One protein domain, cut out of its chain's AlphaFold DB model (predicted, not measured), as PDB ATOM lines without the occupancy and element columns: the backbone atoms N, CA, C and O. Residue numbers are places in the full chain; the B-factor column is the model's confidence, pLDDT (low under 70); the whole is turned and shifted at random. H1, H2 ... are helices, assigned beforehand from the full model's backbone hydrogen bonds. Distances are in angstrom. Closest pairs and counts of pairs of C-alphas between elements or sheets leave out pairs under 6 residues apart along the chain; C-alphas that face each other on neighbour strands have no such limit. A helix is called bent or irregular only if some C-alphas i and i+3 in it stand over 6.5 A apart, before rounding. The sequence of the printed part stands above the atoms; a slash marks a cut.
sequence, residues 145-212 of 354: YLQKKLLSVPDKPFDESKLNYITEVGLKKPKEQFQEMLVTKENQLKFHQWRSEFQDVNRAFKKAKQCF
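What this domain is: This is residues 145 to 212 of the 354 residues of an uncharacterized protein of Paramecium tetraurelia (UniProt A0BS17). One long helix, H2, makes the length of a rod, and the chain before it runs beside it the opposite way. That earlier part starts with the short helix H1 near the later part of H2, goes on as a long stretch with no named element, and folds back into H2 at the far end, where residues 166 to 179 stick out. The printed part has 68 residues with two named helices, H1 then H2, and no named strand; the class is all helix. It is extended, with a radius of gyration of the C-alphas of 17.5 A and spans of 57 by 21 by 13 A.

How they stand to each other: H1, residues 145 to 150, and H2, residues 174 to 211, are close but not clearly touching, with 2 pairs of C-alphas within 8 A. Their closest C-alphas, those of Leu 150 and Val 201, are 6.5 A apart. The two helices run opposite ways at a steep tilt of 60 degrees. In H1 and H2 every O i to N i+4 pair is within hydrogen-bond range.

Where its parts are: H1 begins at C-alpha 145, (181.996, 188.559, 205.134), and is neither bent nor irregular, but only just: C-alphas 147 and 150 are 6.0 A apart. H2 has 38 residues and measures 55.2 A from C-alpha 174, (207.230, 194.673, 163.831), to C-alpha 211, (168.983, 202.254, 202.834).

The domain as a whole: The printed part has no cut. The link from H1 to H2, residues 151 to 173, is long. Residues 166 to 179, of which 174 to 179 belong to H2, stand free; without them the body spans 46 by 19 by 14 A. The two C-alphas farthest apart, those of Lys 173 and Phe 212, are 57.2 A apart. The mean pLDDT of the printed part is 74.5, and residues 145 to 152, 165 to 171, 204 and 208 to 212 are under 70.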
ATOM      1  N   TYR A 145     182.409 188.958 206.482       47.06
ATOM      2  CA  TYR A 145     181.996 188.559 205.134       47.06
ATOM      3  C   TYR A 145     181.371 189.731 204.368       47.06
ATOM      4  O   TYR A 145     181.738 189.993 203.222       47.06
ATOM      5  N   LEU A 146     180.483 190.474 205.035       48.28
ATOM      6  CA  LEU A 146     179.817 191.656 204.488       48.28
ATOM      7  C   LEU A 146     180.809 192.784 204.173       48.28
ATOM      8  O   LEU A 146     180.792 193.306 203.063       48.28
ATOM      9  N   GLN A 147     181.729 193.105 205.088       51.66
ATOM     10  CA  GLN A 147     182.767 194.112 204.829       51.66
ATOM     11  C   GLN A 147     183.735 193.696 203.716       51.66
ATOM     12  O   GLN A 147     184.094 194.518 202.878       51.66
ATOM     13  N   LYS A 148     184.165 192.428 203.686       52.69
ATOM     14  CA  LYS A 148     185.263 191.993 202.810       52.69
ATOM     15  C   LYS A 148     184.831 191.673 201.378       52.69
ATOM     16  O   LYS A 148     185.685 191.713 200.497       52.69
ATOM     17  N   LYS A 149     183.551 191.350 201.131       50.44
ATOM     18  CA  LYS A 149     183.049 191.023 199.779       50.44
ATOM     19  C   LYS A 149     182.140 192.068 199.135       50.44
ATOM     20  O   LYS A 149     182.112 192.122 197.914       50.44
ATOM     21  N   LEU A 150     181.355 192.829 199.901       51.03
ATOM     22  CA  LEU A 150     180.319 193.703 199.320       51.03
ATOM     23  C   LEU A 150     180.754 195.160 199.151       51.03
ATOM     24  O   LEU A 150     180.114 195.885 198.395       51.03
ATOM     25  N   LEU A 151     181.810 195.588 199.847       58.78
ATOM     26  CA  LEU A 151     182.231 196.993 199.916       58.78
ATOM     27  C   LEU A 151     183.744 197.190 199.739       58.78
ATOM     28  O   LEU A 151     184.222 198.320 199.822       58.78
ATOM     29  N   SER A 152     184.503 196.116 199.520       65.50
ATOM     30  CA  SER A 152     185.922 196.220 199.195       65.50
ATOM     31  C   SER A 152     186.072 196.714 197.760       65.50
ATOM     32  O   SER A 152     185.437 196.202 196.836       65.50
ATOM     33  N   VAL A 153     186.903 197.738 197.579       71.31
ATOM     34  CA  VAL A 153     187.315 198.160 196.241       71.31
ATOM     35  C   VAL A 153     188.104 197.008 195.637       71.31
ATOM     36  O   VAL A 153     189.051 196.554 196.279       71.31
ATOM     37  N   PRO A 154     187.736 196.510 194.448       70.88
ATOM     38  CA  PRO A 154     188.563 195.528 193.772       70.88
ATOM     39  C   PRO A 154     189.928 196.155 193.470       70.88
ATOM     40  O   PRO A 154     190.003 197.264 192.930       70.88
ATOM     41  N   ASP A 155     191.005 195.452 193.816       78.25
ATOM     42  CA  ASP A 155     192.363 195.864 193.459       78.25
ATOM     43  C   ASP A 155     192.480 195.956 191.936       78.25
ATOM     44  O   ASP A 155     191.883 195.154 191.222       78.25
ATOM     45  N   LYS A 156     193.241 196.928 191.421       80.81
ATOM     46  CA  LYS A 156     193.454 197.097 189.976       80.81
ATOM     47  C   LYS A 156     194.411 196.001 189.478       80.81
ATOM     48  O   LYS A 156     195.599 196.072 189.785       80.81
ATOM     49  N   PRO A 157     193.959 195.002 188.691       79.44
ATOM     50  CA  PRO A 157     194.812 193.891 188.258       79.44
ATOM     51  C   PRO A 157     195.610 194.212 186.981       79.44
ATOM     52  O   PRO A 157     196.085 193.304 186.293       79.44
ATOM     53  N   PHE A 158     195.697 195.488 186.604       81.81
ATOM     54  CA  PHE A 158     196.311 195.950 185.365       81.81
ATOM     55  C   PHE A 158     197.185 197.178 185.620       81.81
ATOM     56  O   PHE A 158     196.990 197.925 186.574       81.81
ATOM     57  N   ASP A 159     198.144 197.377 184.726       78.94
ATOM     58  CA  ASP A 159     199.066 198.504 184.753       78.94
ATOM     59  C   ASP A 159     198.481 199.661 183.926       78.94
ATOM     60  O   ASP A 159     198.303 199.536 182.711       78.94
ATOM     61  N   GLU A 160     198.159 200.780 184.581       76.94
ATOM     62  CA  GLU A 160     197.563 201.965 183.945       76.94
ATOM     63  C   GLU A 160     198.458 202.557 182.851       76.94
ATOM     64  O   GLU A 160     197.956 203.058 181.844       76.94
ATOM     65  N   SER A 161     199.779 202.432 182.988       77.25
ATOM     66  CA  SER A 161     200.731 202.955 182.003       77.25
ATOM     67  C   SER A 161     200.646 202.246 180.645       77.25
ATOM     68  O   SER A 161     200.965 202.838 179.616       77.25
ATOM     69  N   LYS A 162     200.166 200.995 180.620       75.56
ATOM     70  CA  LYS A 162     200.121 200.127 179.426       75.56
ATOM     71  C   LYS A 162     198.760 200.099 178.727       75.56
ATOM     72  O   LYS A 162     198.583 199.356 177.758       75.56
ATOM     73  N   LEU A 163     197.793 200.865 179.231       70.81
ATOM     74  CA  LEU A 163     196.450 201.001 178.656       70.81
ATOM     75  C   LEU A 163     196.424 201.950 177.458       70.81
ATOM     76  O   LEU A 163     195.690 201.710 176.497       70.81
ATOM     77  N   ASN A 164     197.228 203.009 177.518       70.31
ATOM     78  CA  ASN A 164     197.330 203.995 176.456       70.31
ATOM     79  C   ASN A 164     198.360 203.541 175.423       70.31
ATOM     80  O   ASN A 164     199.458 203.105 175.771       70.31
ATOM     81  N   TYR A 165     198.023 203.681 174.142       64.94
ATOM     82  CA  TYR A 165     199.016 203.548 173.084       64.94
ATOM     83  C   TYR A 165     200.001 204.708 173.218       64.94
ATOM     84  O   TYR A 165     199.645 205.859 172.969       64.94
ATOM     85  N   ILE A 166     201.228 204.406 173.637       64.94
ATOM     86  CA  ILE A 166     202.324 205.371 173.598       64.94
ATOM     87  C   ILE A 166     202.566 205.677 172.117       64.94
ATOM     88  O   ILE A 166     203.023 204.822 171.362       64.94
ATOM     89  N   THR A 167     202.206 206.886 171.690       58.97
ATOM     90  CA  THR A 167     202.378 207.386 170.316       58.97
ATOM     91  C   THR A 167     203.807 207.832 170.018       58.97
ATOM     92  O   THR A 167     204.066 208.377 168.944       58.97
ATOM     93  N   GLU A 168     204.748 207.621 170.940       60.75
ATOM     94  CA  GLU A 168     206.140 207.982 170.710       60.75
ATOM     95  C   GLU A 168     206.729 207.176 169.552       60.75
ATOM     96  O   GLU A 168     206.701 205.942 169.510       60.75
ATOM     97  N   VAL A 169     207.258 207.938 168.598       58.06
ATOM     98  CA  VAL A 169     207.746 207.542 167.275       58.06
ATOM     99  C   VAL A 169     209.113 206.857 167.396       58.06
ATOM    100  O   VAL A 169     210.106 207.273 166.807       58.06
ATOM    101  N   GLY A 170     209.198 205.805 168.204       63.16
ATOM    102  CA  GLY A 170     210.303 204.860 168.137       63.16
ATOM    103  C   GLY A 170     210.025 203.870 167.013       63.16
ATOM    104  O   GLY A 170     208.995 203.199 167.032       63.16
ATOM    105  N   LEU A 171     210.925 203.753 166.033       67.00
ATOM    106  CA  LEU A 171     210.894 202.676 165.036       67.00
ATOM    107  C   LEU A 171     211.135 201.329 165.743       67.00
ATOM    108  O   LEU A 171     212.258 200.832 165.794       67.00
ATOM    109  N   LYS A 172     210.086 200.755 166.336       75.62
ATOM    110  CA  LYS A 172     210.124 199.418 166.939       75.62
ATOM    111  C   LYS A 172     210.080 198.363 165.844       75.62
ATOM    112  O   LYS A 172     209.479 198.565 164.786       75.62
ATOM    113  N   LYS A 173     210.695 197.204 166.089       86.12
ATOM    114  CA  LYS A 173     210.588 196.092 165.137       86.12
ATOM    115  C   LYS A 173     209.133 195.601 165.097       86.12
ATOM    116  O   LYS A 173     208.495 195.534 166.149       86.12
ATOM    117  N   PRO A 174     208.616 195.142 163.940       82.94
ATOM    118  CA  PRO A 174     207.230 194.673 163.831       82.94
ATOM    119  C   PRO A 174     206.850 193.578 164.843       82.94
ATOM    120  O   PRO A 174     205.722 193.536 165.325       82.94
ATOM    121  N   LYS A 175     207.800 192.704 165.210       84.81
ATOM    122  CA  LYS A 175     207.585 191.655 166.223       84.81
ATOM    123  C   LYS A 175     207.369 192.222 167.630       84.81
ATOM    124  O   LYS A 175     206.514 191.724 168.353       84.81
ATOM    125  N   GLU A 176     208.120 193.255 168.000       83.06
ATOM    126  CA  GLU A 176     208.021 193.919 169.307       83.06
ATOM    127  C   GLU A 176     206.719 194.722 169.389       83.06
ATOM    128  O   GLU A 176     205.988 194.619 170.369       83.06
ATOM    129  N   GLN A 177     206.355 195.414 168.305       80.44
ATOM    130  CA  GLN A 177     205.078 196.123 168.196       80.44
ATOM    131  C   GLN A 177     203.875 195.175 168.326       80.44
ATOM    132  O   GLN A 177     202.882 195.502 168.974       80.44
ATOM    133  N   PHE A 178     203.960 193.980 167.734       82.38
ATOM    134  CA  PHE A 178     202.912 192.971 167.858       82.38
ATOM    135  C   PHE A 178     202.780 192.447 169.296       82.38
ATOM    136  O   PHE A 178     201.665 192.308 169.793       82.38
ATOM    137  N   GLN A 179     203.899 192.200 169.984       86.94
ATOM    138  CA  GLN A 179     203.888 191.779 171.389       86.94
ATOM    139  C   GLN A 179     203.315 192.861 172.310       86.94
ATOM    140  O   GLN A 179     202.481 192.555 173.159       86.94
ATOM    141  N   GLU A 180     203.690 194.126 172.110       83.06
ATOM    142  CA  GLU A 180     203.111 195.250 172.853       83.06
ATOM    143  C   GLU A 180     201.602 195.356 172.628       83.06
ATOM    144  O   GLU A 180     200.845 195.487 173.586       83.06
ATOM    145  N   MET A 181     201.145 195.208 171.382       83.56
ATOM    146  CA  MET A 181     199.720 195.222 171.053       83.56
ATOM    147  C   MET A 181     198.945 194.095 171.753       83.56
ATOM    148  O   MET A 181     197.835 194.335 172.234       83.56
ATOM    149  N   LEU A 182     199.525 192.894 171.871       87.50
ATOM    150  CA  LEU A 182     198.921 191.795 172.631       87.50
ATOM    151  C   LEU A 182     198.818 192.122 174.126       87.50
ATOM    152  O   LEU A 182     197.742 191.970 174.704       87.50
ATOM    153  N   VAL A 183     199.889 192.640 174.733       87.12
ATOM    154  CA  VAL A 183     199.904 193.035 176.152       87.12
ATOM    155  C   VAL A 183     198.896 194.156 176.429       87.12
ATOM    156  O   VAL A 183     198.157 194.103 177.413       87.12
ATOM    157  N   THR A 184     198.804 195.155 175.550       85.12
ATOM    158  CA  THR A 184     197.806 196.228 175.658       85.12
ATOM    159  C   THR A 184     196.387 195.673 175.558       85.12
ATOM    160  O   THR A 184     195.532 196.043 176.361       85.12
ATOM    161  N   LYS A 185     196.128 194.737 174.637       87.25
ATOM    162  CA  LYS A 185     194.814 194.093 174.498       87.25
ATOM    163  C   LYS A 185     194.427 193.308 175.755       87.25
ATOM    164  O   LYS A 185     193.284 193.392 176.200       87.25
ATOM    165  N   GLU A 186     195.364 192.578 176.355       88.50
ATOM    166  CA  GLU A 186     195.131 191.871 177.620       88.50
ATOM    167  C   GLU A 186     194.835 192.836 178.775       88.50
ATOM    168  O   GLU A 186     193.894 192.616 179.541       88.50
ATOM    169  N   ASN A 187     195.579 193.939 178.882       86.31
ATOM    170  CA  ASN A 187     195.342 194.954 179.910       86.31
ATOM    171  C   ASN A 187     194.011 195.693 179.713       86.31
ATOM    172  O   ASN A 187     193.334 195.986 180.696       86.31
ATOM    173  N   GLN A 188     193.582 195.932 178.470       85.56
ATOM    174  CA  GLN A 188     192.257 196.484 178.171       85.56
ATOM    175  C   GLN A 188     191.134 195.548 178.637       85.56
ATOM    176  O   GLN A 188     190.167 196.006 179.244       85.56
ATOM    177  N   LEU A 189     191.265 194.234 178.417       87.62
ATOM    178  CA  LEU A 189     190.286 193.258 178.910       87.62
ATOM    179  C   LEU A 189     190.194 193.276 180.440       87.62
ATOM    180  O   LEU A 189     189.095 193.364 180.988       87.62
ATOM    181  N   LYS A 190     191.343 193.272 181.127       88.75
ATOM    182  CA  LYS A 190     191.411 193.365 182.594       88.75
ATOM    183  C   LYS A 190     190.818 194.674 183.121       88.75
ATOM    184  O   LYS A 190     190.106 194.659 184.120       88.75
ATOM    185  N   PHE A 191     191.055 195.790 182.434       87.12
ATOM    186  CA  PHE A 191     190.453 197.084 182.758       87.12
ATOM    187  C   PHE A 191     188.929 197.054 182.648       87.12
ATOM    188  O   PHE A 191     188.236 197.513 183.554       87.12
ATOM    189  N   HIS A 192     188.388 196.499 181.560       85.62
ATOM    190  CA  HIS A 192     186.942 196.387 181.383       85.62
ATOM    191  C   HIS A 192     186.298 195.486 182.438       85.62
ATOM    192  O   HIS A 192     185.238 195.835 182.960       85.62
ATOM    193  N   GLN A 193     186.952 194.375 182.784       88.25
ATOM    194  CA  GLN A 193     186.498 193.491 183.851       88.25
ATOM    195  C   GLN A 193     186.470 194.218 185.202       88.25
ATOM    196  O   GLN A 193     185.418 194.290 185.835       88.25
ATOM    197  N   TRP A 194     187.583 194.845 185.593       89.19
ATOM    198  CA  TRP A 194     187.670 195.626 186.828       89.19
ATOM    199  C   TRP A 194     186.639 196.759 186.867       89.19
ATOM    200  O   TRP A 194     185.991 196.982 187.885       89.19
ATOM    201  N   ARG A 195     186.420 197.454 185.744       85.50
ATOM    202  CA  ARG A 195     185.416 198.521 185.643       85.50
ATOM    203  C   ARG A 195     183.999 197.998 185.881       85.50
ATOM    204  O   ARG A 195     183.212 198.698 186.512       85.50
ATOM    205  N   SER A 196     183.672 196.802 185.392       83.62
ATOM    206  CA  SER A 196     182.382 196.158 185.663       83.62
ATOM    207  C   SER A 196     182.232 195.830 187.147       83.62
ATOM    208  O   SER A 196     181.245 196.218 187.766       83.62
ATOM    209  N   GLU A 197     183.245 195.193 187.739       82.50
ATOM    210  CA  GLU A 197     183.258 194.833 189.162       82.50
ATOM    211  C   GLU A 197     183.143 196.080 190.054       82.50
ATOM    212  O   GLU A 197     182.330 196.130 190.978       82.50
ATOM    213  N   PHE A 198     183.877 197.144 189.724       84.06
ATOM    214  CA  PHE A 198     183.813 198.424 190.423       84.06
ATOM    215  C   PHE A 198     182.431 199.082 190.311       84.06
ATOM    216  O   PHE A 198     181.924 199.634 191.287       84.06
ATOM    217  N   GLN A 199     181.785 199.021 189.141       83.31
ATOM    218  CA  GLN A 199     180.426 199.538 188.970       83.31
ATOM    219  C   GLN A 199     179.411 198.787 189.832       83.31
ATOM    220  O   GLN A 199     178.530 199.423 190.417       83.31
ATOM    221  N   ASP A 200     179.534 197.469 189.938       79.00
ATOM    222  CA  ASP A 200     178.637 196.655 190.753       79.00
ATOM    223  C   ASP A 200     178.822 196.934 192.247       79.00
ATOM    224  O   ASP A 200     177.832 197.151 192.954       79.00
ATOM    225  N   VAL A 201     180.069 197.064 192.712       77.00
ATOM    226  CA  VAL A 201     180.378 197.488 194.088       77.00
ATOM    227  C   VAL A 201     179.860 198.904 194.355       77.00
ATOM    228  O   VAL A 201     179.220 199.144 195.376       77.00
ATOM    229  N   ASN A 202     180.033 199.845 193.427       77.50
ATOM    230  CA  ASN A 202     179.535 201.216 193.580       77.50
ATOM    231  C   ASN A 202     177.994 201.270 193.594       77.50
ATOM    232  O   ASN A 202     177.389 202.013 194.368       77.50
ATOM    233  N   ARG A 203     177.313 200.441 192.792       79.25
ATOM    234  CA  ARG A 203     175.848 200.283 192.860       79.25
ATOM    235  C   ARG A 203     175.414 199.702 194.200       79.25
ATOM    236  O   ARG A 203     174.446 200.199 194.778       79.25
ATOM    237  N   ALA A 204     176.112 198.683 194.698       69.75
ATOM    238  CA  ALA A 204     175.861 198.116 196.017       69.75
ATOM    239  C   ALA A 204     176.056 199.175 197.111       69.75
ATOM    240  O   ALA A 204     175.162 199.348 197.936       69.75
ATOM    241  N   PHE A 205     177.131 199.966 197.043       73.19
ATOM    242  CA  PHE A 205     177.413 201.081 197.949       73.19
ATOM    243  C   PHE A 205     176.351 202.190 197.887       73.19
ATOM    244  O   PHE A 205     175.944 202.726 198.915       73.19
ATOM    245  N   LYS A 206     175.835 202.528 196.702       72.31
ATOM    246  CA  LYS A 206     174.742 203.506 196.571       72.31
ATOM    247  C   LYS A 206     173.443 202.993 197.184       72.31
ATOM    248  O   LYS A 206     172.792 203.743 197.906       72.31
ATOM    249  N   LYS A 207     173.078 201.730 196.935       71.69
ATOM    250  CA  LYS A 207     171.895 201.096 197.547       71.69
ATOM    251  C   LYS A 207     172.026 201.050 199.066       71.69
ATOM    252  O   LYS A 207     171.133 201.496 199.770       71.69
ATOM    253  N   ALA A 208     173.178 200.598 199.543       63.41
ATOM    254  CA  ALA A 208     173.606 200.649 200.928       63.41
ATOM    255  C   ALA A 208     173.393 202.048 201.538       63.41
ATOM    256  O   ALA A 208     172.591 202.219 202.449       63.41
ATOM    257  N   LYS A 209     174.019 203.083 200.971       65.62
ATOM    258  CA  LYS A 209     173.895 204.472 201.437       65.62
ATOM    259  C   LYS A 209     172.453 204.999 201.415       65.62
ATOM    260  O   LYS A 209     172.082 205.794 202.272       65.62
ATOM    261  N   GLN A 210     171.634 204.577 200.450       65.75
ATOM    262  CA  GLN A 210     170.213 204.942 200.385       65.75
ATOM    263  C   GLN A 210     169.380 204.267 201.476       65.75
ATOM    264  O   GLN A 210     168.502 204.917 202.041       65.75
ATOM    265  N   CYS A 211     169.654 202.996 201.770       56.81
ATOM    266  CA  CYS A 211     168.983 202.254 202.834       56.81
ATOM    267  C   CYS A 211     169.333 202.793 204.228       56.81
ATOM    268  O   CYS A 211     168.501 202.707 205.122       56.81
ATOM    269  N   PHE A 212     170.523 203.378 204.408       55.59
ATOM    270  CA  PHE A 212     170.989 203.884 205.702       55.59
ATOM    271  C   PHE A 212     171.409 205.360 205.601       55.59
ATOM    272  O   PHE A 212     172.596 205.695 205.569       55.59
TER     273      PHE A 212